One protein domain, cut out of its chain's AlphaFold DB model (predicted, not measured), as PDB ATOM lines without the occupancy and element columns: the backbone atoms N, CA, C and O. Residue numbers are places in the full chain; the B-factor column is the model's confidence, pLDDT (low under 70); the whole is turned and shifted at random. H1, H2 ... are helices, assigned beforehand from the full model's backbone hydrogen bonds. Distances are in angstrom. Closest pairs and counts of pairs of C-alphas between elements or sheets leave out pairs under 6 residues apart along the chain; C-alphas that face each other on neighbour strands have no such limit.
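AT A GLANCE: This is residues 47 to 114 of the 120 residues of an uncharacterized protein of Bacillus cereus HuB4-4 (UniProt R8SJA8). Two long helices, H3 and H4, make a flat V joined by a tight link at its tip, and H1 is set between the arms, with its first half packed on H4. The short H2 links H1 to H3 near the open end of the V, and residues 107 to 114 of H4 stick out. The printed part has 68 residues with four named helices, in the order H1, H2, H3, H4, and no named strand; the class is all helix. It is only just loose, close to compact, with a radius of gyration of the C-alphas of 13.3 A, and spans 34 by 32 by 17 A.

IN THESE COORDINATES: H4, the longest helix, holds residues 92 to 114 and measures 33.7 A from C-alpha 92 to C-alpha 114 at (-26.293, 21.626, 20.039). H3 holds residues 73 to 88 and measures 22.6 A. H1 holds residues 48 to 62, 20.9 A from C-alpha 48 at (-19.859, -3.604, 22.719) to C-alpha 62. H2 holds residues 64 to 68.

HOW THE PARTS SIT: H4 touches H1 with residues 95 to 102 alone, meeting residues 49 to 54 of H1; the closest C-alphas, of Glu 50 and Ala 102, are 5.1 A apart. The two lines are about perpendicular at 81 degrees. H3 touches H1 with residues 83 to 86 alone, at a steep tilt of 55 degrees, opposite ways; the closest C-alphas, of Ala 52 and Val 83, are 5.7 A apart. H3 and H4 are close but not clearly touching, their closest C-alphas, of Asn 87 and Met 95, 7.6 A apart. H2 is close to but not clearly touching H3, with the closest C-alphas, of Glu 68 and Leu 76, 7.7 A apart. H2 and H4 are apart. In H1, H2, H3 and H4 every O i to N i+4 pair is within hydrogen-bond range.

THE WHOLE: The C-alphas farthest apart, of Tyr 88 and Gln 114, are 37.3 A apart. The printed part has no cut, and its three links are tight. The mean pLDDT of the printed part is 75.6; residues 63 to 71, 76, 87 and 113 to 114 are under 70.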
ATOM      1  N   THR A  47     -19.310   0.580  20.209       83.56
ATOM      2  CA  THR A  47     -19.010  -0.849  20.175       83.56
ATOM      3  C   THR A  47     -19.436  -1.509  21.486       83.56
ATOM      4  O   THR A  47     -19.645  -0.844  22.499       83.56
ATOM      5  N   LYS A  48     -19.506  -2.846  21.505       80.38
ATOM      6  CA  LYS A  48     -19.859  -3.604  22.719       80.38
ATOM      7  C   LYS A  48     -18.938  -3.296  23.905       80.38
ATOM      8  O   LYS A  48     -19.419  -3.203  25.025       80.38
ATOM      9  N   LEU A  49     -17.637  -3.123  23.655       77.62
ATOM     10  CA  LEU A  49     -16.662  -2.806  24.701       77.62
ATOM     11  C   LEU A  49     -16.829  -1.369  25.214       77.62
ATOM     12  O   LEU A  49     -16.817  -1.152  26.418       77.62
ATOM     13  N   GLU A  50     -17.038  -0.401  24.319       81.19
ATOM     14  CA  GLU A  50     -17.323   0.992  24.697       81.19
ATOM     15  C   GLU A  50     -18.607   1.099  25.527       81.19
ATOM     16  O   GLU A  50     -18.617   1.750  26.569       81.19
ATOM     17  N   LEU A  51     -19.670   0.411  25.105       79.94
ATOM     18  CA  LEU A  51     -20.937   0.375  25.826       79.94
ATOM     19  C   LEU A  51     -20.780  -0.269  27.212       79.94
ATOM     20  O   LEU A  51     -21.285   0.267  28.192       79.94
ATOM     21  N   ALA A  52     -20.044  -1.380  27.307       77.50
ATOM     22  CA  ALA A  52     -19.762  -2.046  28.578       77.50
ATOM     23  C   ALA A  52     -18.977  -1.151  29.549       77.50
ATOM     24  O   ALA A  52     -19.305  -1.109  30.731       77.50
ATOM     25  N   ILE A  53     -17.987  -0.400  29.054       79.81
ATOM     26  CA  ILE A  53     -17.220   0.556  29.867       79.81
ATOM     27  C   ILE A  53     -18.127   1.672  30.397       79.81
ATOM     28  O   ILE A  53     -18.068   2.000  31.579       79.81
ATOM     29  N   VAL A  54     -18.985   2.231  29.540       82.44
ATOM     30  CA  VAL A  54     -19.924   3.294  29.926       82.44
ATOM     31  C   VAL A  54     -20.910   2.795  30.979       82.44
ATOM     32  O   VAL A  54     -21.113   3.458  31.992       82.44
ATOM     33  N   ILE A  55     -21.488   1.608  30.779       76.12
ATOM     34  CA  ILE A  55     -22.416   1.013  31.744       76.12
ATOM     35  C   ILE A  55     -21.712   0.722  33.074       76.12
ATOM     36  O   ILE A  55     -22.252   1.065  34.122       76.12
ATOM     37  N   GLY A  56     -20.501   0.156  33.045       75.31
ATOM     38  CA  GLY A  56     -19.711  -0.096  34.251       75.31
ATOM     39  C   GLY A  56     -19.461   1.177  35.062       75.31
ATOM     40  O   GLY A  56     -19.669   1.181  36.272       75.31
ATOM     41  N   ALA A  57     -19.121   2.283  34.390       78.50
ATOM     42  CA  ALA A  57     -18.940   3.581  35.040       78.50
ATOM     43  C   ALA A  57     -20.234   4.110  35.690       78.50
ATOM     44  O   ALA A  57     -20.190   4.683  36.780       78.50
ATOM     45  N   PHE A  58     -21.397   3.897  35.061       73.81
ATOM     46  CA  PHE A  58     -22.676   4.265  35.673       73.81
ATOM     47  C   PHE A  58     -23.022   3.386  36.880       73.81
ATOM     48  O   PHE A  58     -23.471   3.924  37.891       73.81
ATOM     49  N   VAL A  59     -22.797   2.068  36.808       71.56
ATOM     50  CA  VAL A  59     -23.017   1.143  37.939       71.56
ATOM     51  C   VAL A  59     -22.135   1.517  39.128       71.56
ATOM     52  O   VAL A  59     -22.633   1.600  40.249       71.56
ATOM     53  N   GLU A  60     -20.857   1.816  38.892       71.56
ATOM     54  CA  GLU A  60     -19.930   2.261  39.939       71.56
ATOM     55  C   GLU A  60     -20.379   3.584  40.582       71.56
ATOM     56  O   GLU A  60     -20.293   3.747  41.798       71.56
ATOM     57  N   SER A  61     -20.902   4.521  39.788       73.06
ATOM     58  CA  SER A  61     -21.292   5.844  40.286       73.06
ATOM     59  C   SER A  61     -22.655   5.900  40.971       73.06
ATOM     60  O   SER A  61     -22.834   6.692  41.900       73.06
ATOM     61  N   LEU A  62     -23.640   5.156  40.468       70.44
ATOM     62  CA  LEU A  62     -25.013   5.174  40.982       70.44
ATOM     63  C   LEU A  62     -25.234   4.111  42.064       70.44
ATOM     64  O   LEU A  62     -26.191   4.219  42.826       70.44
ATOM     65  N   GLY A  63     -24.352   3.110  42.141       68.94
ATOM     66  CA  GLY A  63     -24.553   1.911  42.945       68.94
ATOM     67  C   GLY A  63     -25.587   0.973  42.318       68.94
ATOM     68  O   GLY A  63     -26.448   1.384  41.536       68.94
ATOM     69  N   THR A  64     -25.530  -0.313  42.671       68.94
ATOM     70  CA  THR A  64     -26.484  -1.320  42.167       68.94
ATOM     71  C   THR A  64     -27.919  -1.007  42.596       68.94
ATOM     72  O   THR A  64     -28.840  -1.149  41.799       68.94
ATOM     73  N   GLU A  65     -28.092  -0.457  43.799       68.94
ATOM     74  CA  GLU A  65     -29.366   0.026  44.348       68.94
ATOM     75  C   GLU A  65     -30.061   1.072  43.457       68.94
ATOM     76  O   GLU A  65     -31.286   1.072  43.332       68.94
ATOM     77  N   GLY A  66     -29.290   1.933  42.777       67.88
ATOM     78  CA  GLY A  66     -29.828   2.907  41.827       67.88
ATOM     79  C   GLY A  66     -30.456   2.238  40.602       67.88
ATOM     80  O   GLY A  66     -31.469   2.708  40.085       67.88
ATOM     81  N   PHE A  67     -29.904   1.101  40.180       66.25
ATOM     82  CA  PHE A  67     -30.392   0.341  39.036       66.25
ATOM     83  C   PHE A  67     -31.496  -0.650  39.387       66.25
ATOM     84  O   PHE A  67     -32.401  -0.823  38.579       66.25
ATOM     85  N   GLU A  68     -31.477  -1.258  40.574       65.31
ATOM     86  CA  GLU A  68     -32.483  -2.238  41.024       65.31
ATOM     87  C   GLU A  68     -33.915  -1.672  41.029       65.31
ATOM     88  O   GLU A  68     -34.892  -2.413  40.912       65.31
ATOM     89  N   THR A  69     -34.059  -0.346  41.126       67.75
ATOM     90  CA  THR A  69     -35.361   0.336  41.036       67.75
ATOM     91  C   THR A  69     -35.904   0.459  39.610       67.75
ATOM     92  O   THR A  69     -37.105   0.650  39.427       67.75
ATOM     93  N   CYS A  70     -35.033   0.360  38.605       64.62
ATOM     94  CA  CYS A  70     -35.341   0.616  37.196       64.62
ATOM     95  C   CYS A  70     -35.130  -0.618  36.302       64.62
ATOM     96  O   CYS A  70     -35.669  -0.684  35.199       64.62
ATOM     97  N   VAL A  71     -34.343  -1.589  36.763       67.44
ATOM     98  CA  VAL A  71     -33.907  -2.776  36.028       67.44
ATOM     99  C   VAL A  71     -34.019  -3.979  36.958       67.44
ATOM    100  O   VAL A  71     -33.589  -3.923  38.108       67.44
ATOM    101  N   ASP A  72     -34.597  -5.078  36.473       76.56
ATOM    102  CA  ASP A  72     -34.720  -6.288  37.279       76.56
ATOM    103  C   ASP A  72     -33.346  -6.906  37.601       76.56
ATOM    104  O   ASP A  72     -32.406  -6.855  36.801       76.56
ATOM    105  N   GLU A  73     -33.250  -7.535  38.775       72.62
ATOM    106  CA  GLU A  73     -32.022  -8.150  39.296       72.62
ATOM    107  C   GLU A  73     -31.388  -9.146  38.307       72.62
ATOM    108  O   GLU A  73     -30.166  -9.199  38.159       72.62
ATOM    109  N   HIS A  74     -32.203  -9.916  37.579       73.94
ATOM    110  CA  HIS A  74     -31.705 -10.895  36.615       73.94
ATOM    111  C   HIS A  74     -31.056 -10.214  35.400       73.94
ATOM    112  O   HIS A  74     -30.017 -10.671  34.916       73.94
ATOM    113  N   THR A  75     -31.621  -9.108  34.918       75.19
ATOM    114  CA  THR A  75     -31.014  -8.294  33.857       75.19
ATOM    115  C   THR A  75     -29.704  -7.653  34.314       75.19
ATOM    116  O   THR A  75     -28.733  -7.686  33.556       75.19
ATOM    117  N   LEU A  76     -29.629  -7.150  35.551       69.88
ATOM    118  CA  LEU A  76     -28.384  -6.605  36.110       69.88
ATOM    119  C   LEU A  76     -27.294  -7.667  36.248       69.88
ATOM    120  O   LEU A  76     -26.160  -7.448  35.832       69.88
ATOM    121  N   LYS A  77     -27.647  -8.852  36.746       73.06
ATOM    122  CA  LYS A  77     -26.710  -9.972  36.847       73.06
ATOM    123  C   LYS A  77     -26.194 -10.419  35.480       73.06
ATOM    124  O   LYS A  77     -25.006 -10.670  35.307       73.06
ATOM    125  N   ARG A  78     -27.075 -10.491  34.481       72.56
ATOM    126  CA  ARG A  78     -26.685 -10.838  33.110       72.56
ATOM    127  C   ARG A  78     -25.766  -9.783  32.492       72.56
ATOM    128  O   ARG A  78     -24.869 -10.132  31.731       72.56
ATOM    129  N   LEU A  79     -26.003  -8.508  32.788       73.06
ATOM    130  CA  LEU A  79     -25.125  -7.419  32.376       73.06
ATOM    131  C   LEU A  79     -23.730  -7.580  32.996       73.06
ATOM    132  O   LEU A  79     -22.751  -7.497  32.260       73.06
ATOM    133  N   ASP A  80     -23.646  -7.868  34.295       72.12
ATOM    134  CA  ASP A  80     -22.381  -8.098  35.003       72.12
ATOM    135  C   ASP A  80     -21.571  -9.241  34.362       72.12
ATOM    136  O   ASP A  80     -20.423  -9.055  33.961       72.12
ATOM    137  N   GLU A  81     -22.215 -10.384  34.097       75.75
ATOM    138  CA  GLU A  81     -21.591 -11.530  33.417       75.75
ATOM    139  C   GLU A  81     -21.067 -11.191  32.006       75.75
ATOM    140  O   GLU A  81     -20.027 -11.696  31.573       75.75
ATOM    141  N   GLU A  82     -21.788 -10.369  31.241       74.38
ATOM    142  CA  GLU A  82     -21.360  -9.962  29.897       74.38
ATOM    143  C   GLU A  82     -20.220  -8.934  29.942       74.38
ATOM    144  O   GLU A  82     -19.299  -8.999  29.118       74.38
ATOM    145  N   VAL A  83     -20.232  -8.024  30.918       71.50
ATOM    146  CA  VAL A  83     -19.148  -7.061  31.151       71.50
ATOM    147  C   VAL A  83     -17.875  -7.786  31.601       71.50
ATOM    148  O   VAL A  83     -16.805  -7.515  31.050       71.50
ATOM    149  N   GLU A  84     -17.970  -8.765  32.506       75.56
ATOM    150  CA  GLU A  84     -16.833  -9.595  32.930       75.56
ATOM    151  C   GLU A  84     -16.187 -10.336  31.751       75.56
ATOM    152  O   GLU A  84     -14.961 -10.331  31.602       75.56
ATOM    153  N   LYS A  85     -16.994 -10.928  30.859       75.38
ATOM    154  CA  LYS A  85     -16.484 -11.596  29.647       75.38
ATOM    155  C   LYS A  85     -15.751 -10.626  28.728       75.38
ATOM    156  O   LYS A  85     -14.729 -10.986  28.143       75.38
ATOM    157  N   LEU A  86     -16.273  -9.413  28.554       74.44
ATOM    158  CA  LEU A  86     -15.629  -8.393  27.725       74.44
ATOM    159  C   LEU A  86     -14.313  -7.919  28.344       74.44
ATOM    160  O   LEU A  86     -13.338  -7.742  27.613       74.44
ATOM    161  N   ASN A  87     -14.270  -7.783  29.670       68.38
ATOM    162  CA  ASN A  87     -13.073  -7.429  30.423       68.38
ATOM    163  C   ASN A  87     -11.989  -8.515  30.295       68.38
ATOM    164  O   ASN A  87     -10.878  -8.227  29.865       68.38
ATOM    165  N   TYR A  88     -12.332  -9.786  30.535       76.56
ATOM    166  CA  TYR A  88     -11.387 -10.907  30.426       76.56
ATOM    167  C   TYR A  88     -10.776 -11.052  29.022       76.56
ATOM    168  O   TYR A  88      -9.606 -11.400  28.872       76.56
ATOM    169  N   ASN A  89     -11.567 -10.776  27.984       81.69
ATOM    170  CA  ASN A  89     -11.134 -10.897  26.592       81.69
ATOM    171  C   ASN A  89     -10.412  -9.649  26.056       81.69
ATOM    172  O   ASN A  89      -9.946  -9.662  24.914       81.69
ATOM    173  N   SER A  90     -10.321  -8.578  26.846       79.81
ATOM    174  CA  SER A  90      -9.699  -7.319  26.442       79.81
ATOM    175  C   SER A  90      -8.399  -7.098  27.203       79.81
ATOM    176  O   SER A  90      -8.320  -7.259  28.415       79.81
ATOM    177  N   SER A  91      -7.345  -6.680  26.505       87.88
ATOM    178  CA  SER A  91      -6.135  -6.221  27.190       87.88
ATOM    179  C   SER A  91      -6.381  -4.876  27.893       87.88
ATOM    180  O   SER A  91      -7.191  -4.076  27.410       87.88
ATOM    181  N   PRO A  92      -5.611  -4.537  28.947       80.69
ATOM    182  CA  PRO A  92      -5.714  -3.233  29.610       80.69
ATOM    183  C   PRO A  92      -5.598  -2.047  28.642       80.69
ATOM    184  O   PRO A  92      -6.286  -1.039  28.785       80.69
ATOM    185  N   LYS A  93      -4.763  -2.184  27.604       81.31
ATOM    186  CA  LYS A  93      -4.613  -1.173  26.554       81.31
ATOM    187  C   LYS A  93      -5.893  -1.008  25.727       81.31
ATOM    188  O   LYS A  93      -6.295   0.121  25.473       81.31
ATOM    189  N   GLN A  94      -6.533  -2.109  25.330       77.88
ATOM    190  CA  GLN A  94      -7.785  -2.063  24.565       77.88
ATOM    191  C   GLN A  94      -8.924  -1.453  25.379       77.88
ATOM    192  O   GLN A  94      -9.701  -0.676  24.835       77.88
ATOM    193  N   MET A  95      -9.000  -1.755  26.677       80.31
ATOM    194  CA  MET A  95      -9.984  -1.131  27.566       80.31
ATOM    195  C   MET A  95      -9.751   0.372  27.698       80.31
ATOM    196  O   MET A  95     -10.693   1.150  27.581       80.31
ATOM    197  N   TYR A  96      -8.495   0.790  27.880       78.88
ATOM    198  CA  TYR A  96      -8.135   2.205  27.950       78.88
ATOM    199  C   TYR A  96      -8.501   2.952  26.657       78.88
ATOM    200  O   TYR A  96      -9.163   3.986  26.699       78.88
ATOM    201  N   GLU A  97      -8.127   2.405  25.497       83.50
ATOM    202  CA  GLU A  97      -8.442   2.996  24.191       83.50
ATOM    203  C   GLU A  97      -9.956   3.054  23.938       83.50
ATOM    204  O   GLU A  97     -10.460   4.073  23.463       83.50
ATOM    205  N   ALA A  98     -10.692   2.000  24.302       80.19
ATOM    206  CA  ALA A  98     -12.145   1.966  24.188       80.19
ATOM    207  C   ALA A  98     -12.821   2.977  25.125       80.19
ATOM    208  O   ALA A  98     -13.751   3.649  24.701       80.19
ATOM    209  N   GLY A  99     -12.334   3.156  26.356       80.38
ATOM    210  CA  GLY A  99     -12.872   4.160  27.277       80.38
ATOM    211  C   GLY A  99     -12.731   5.580  26.729       80.38
ATOM    212  O   GLY A  99     -13.710   6.323  26.668       80.38
ATOM    213  N   ILE A 100     -11.540   5.931  26.232       81.69
ATOM    214  CA  ILE A 100     -11.300   7.233  25.592       81.69
ATOM    215  C   ILE A 100     -12.181   7.411  24.348       81.69
ATOM    216  O   ILE A 100     -12.756   8.479  24.136       81.69
ATOM    217  N   SER A 101     -12.317   6.366  23.528       85.38
ATOM    218  CA  SER A 101     -13.162   6.394  22.331       85.38
ATOM    219  C   SER A 101     -14.648   6.575  22.668       85.38
ATOM    220  O   SER A 101     -15.316   7.404  22.048       85.38
ATOM    221  N   ALA A 102     -15.156   5.874  23.686       83.88
ATOM    222  CA  ALA A 102     -16.536   5.991  24.153       83.88
ATOM    223  C   ALA A 102     -16.855   7.420  24.610       83.88
ATOM    224  O   ALA A 102     -17.827   8.015  24.144       83.88
ATOM    225  N   VAL A 103     -15.997   7.992  25.464       83.88
ATOM    226  CA  VAL A 103     -16.147   9.366  25.964       83.88
ATOM    227  C   VAL A 103     -16.131  10.368  24.812       83.88
ATOM    228  O   VAL A 103     -17.020  11.210  24.724       83.88
ATOM    229  N   ASN A 104     -15.183  10.240  23.878       81.88
ATOM    230  CA  ASN A 104     -15.115  11.123  22.715       81.88
ATOM    231  C   ASN A 104     -16.387  11.059  21.862       81.88
ATOM    232  O   ASN A 104     -16.897  12.101  21.465       81.88
ATOM    233  N   LYS A 105     -16.923   9.862  21.593       82.81
ATOM    234  CA  LYS A 105     -18.160   9.702  20.811       82.81
ATOM    235  C   LYS A 105     -19.370  10.316  21.508       82.81
ATOM    236  O   LYS A 105     -20.176  10.961  20.847       82.81
ATOM    237  N   ILE A 106     -19.479  10.146  22.825       81.62
ATOM    238  CA  ILE A 106     -20.555  10.750  23.619       81.62
ATOM    239  C   ILE A 106     -20.452  12.280  23.572       81.62
ATOM    240  O   ILE A 106     -21.444  12.941  23.276       81.62
ATOM    241  N   ILE A 107     -19.257  12.843  23.788       81.50
ATOM    242  CA  ILE A 107     -19.025  14.295  23.721       81.50
ATOM    243  C   ILE A 107     -19.362  14.840  22.328       81.50
ATOM    244  O   ILE A 107     -20.092  15.823  22.225       81.50
ATOM    245  N   GLN A 108     -18.873  14.205  21.258       76.50
ATOM    246  CA  GLN A 108     -19.173  14.637  19.888       76.50
ATOM    247  C   GLN A 108     -20.674  14.578  19.599       76.50
ATOM    248  O   GLN A 108     -21.222  15.561  19.114       76.50
ATOM    249  N   GLY A 109     -21.354  13.496  19.991       77.00
ATOM    250  CA  GLY A 109     -22.806  13.390  19.838       77.00
ATOM    251  C   GLY A 109     -23.566  14.510  20.558       77.00
ATOM    252  O   GLY A 109     -24.536  15.037  20.027       77.00
ATOM    253  N   ILE A 110     -23.100  14.939  21.736       75.69
ATOM    254  CA  ILE A 110     -23.700  16.065  22.473       75.69
ATOM    255  C   ILE A 110     -23.440  17.412  21.771       75.69
ATOM    256  O   ILE A 110     -24.332  18.260  21.724       75.69
ATOM    257  N   ILE A 111     -22.234  17.637  21.240       73.88
ATOM    258  CA  ILE A 111     -21.864  18.889  20.552       73.88
ATOM    259  C   ILE A 111     -22.602  19.026  19.213       73.88
ATOM    260  O   ILE A 111     -23.125  20.096  18.889       73.88
ATOM    261  N   GLU A 112     -22.667  17.948  18.433       73.94
ATOM    262  CA  GLU A 112     -23.331  17.926  17.127       73.94
ATOM    263  C   GLU A 112     -24.834  18.215  17.248       73.94
ATOM    264  O   GLU A 112     -25.394  18.907  16.403       73.94
ATOM    265  N   GLU A 113     -25.476  17.798  18.340       64.06
ATOM    266  CA  GLU A 113     -26.886  18.105  18.615       64.06
ATOM    267  C   GLU A 113     -27.153  19.555  19.030       64.06
ATOM    268  O   GLU A 113     -28.233  20.086  18.769       64.06
ATOM    269  N   GLN A 114     -26.187  20.209  19.675       57.62
ATOM    270  CA  GLN A 114     -26.293  21.626  20.039       57.62
ATOM    271  C   GLN A 114     -25.995  22.562  18.858       57.62
ATOM    272  O   GLN A 114     -26.233  23.770  18.933       57.62
TER     273      GLN A 114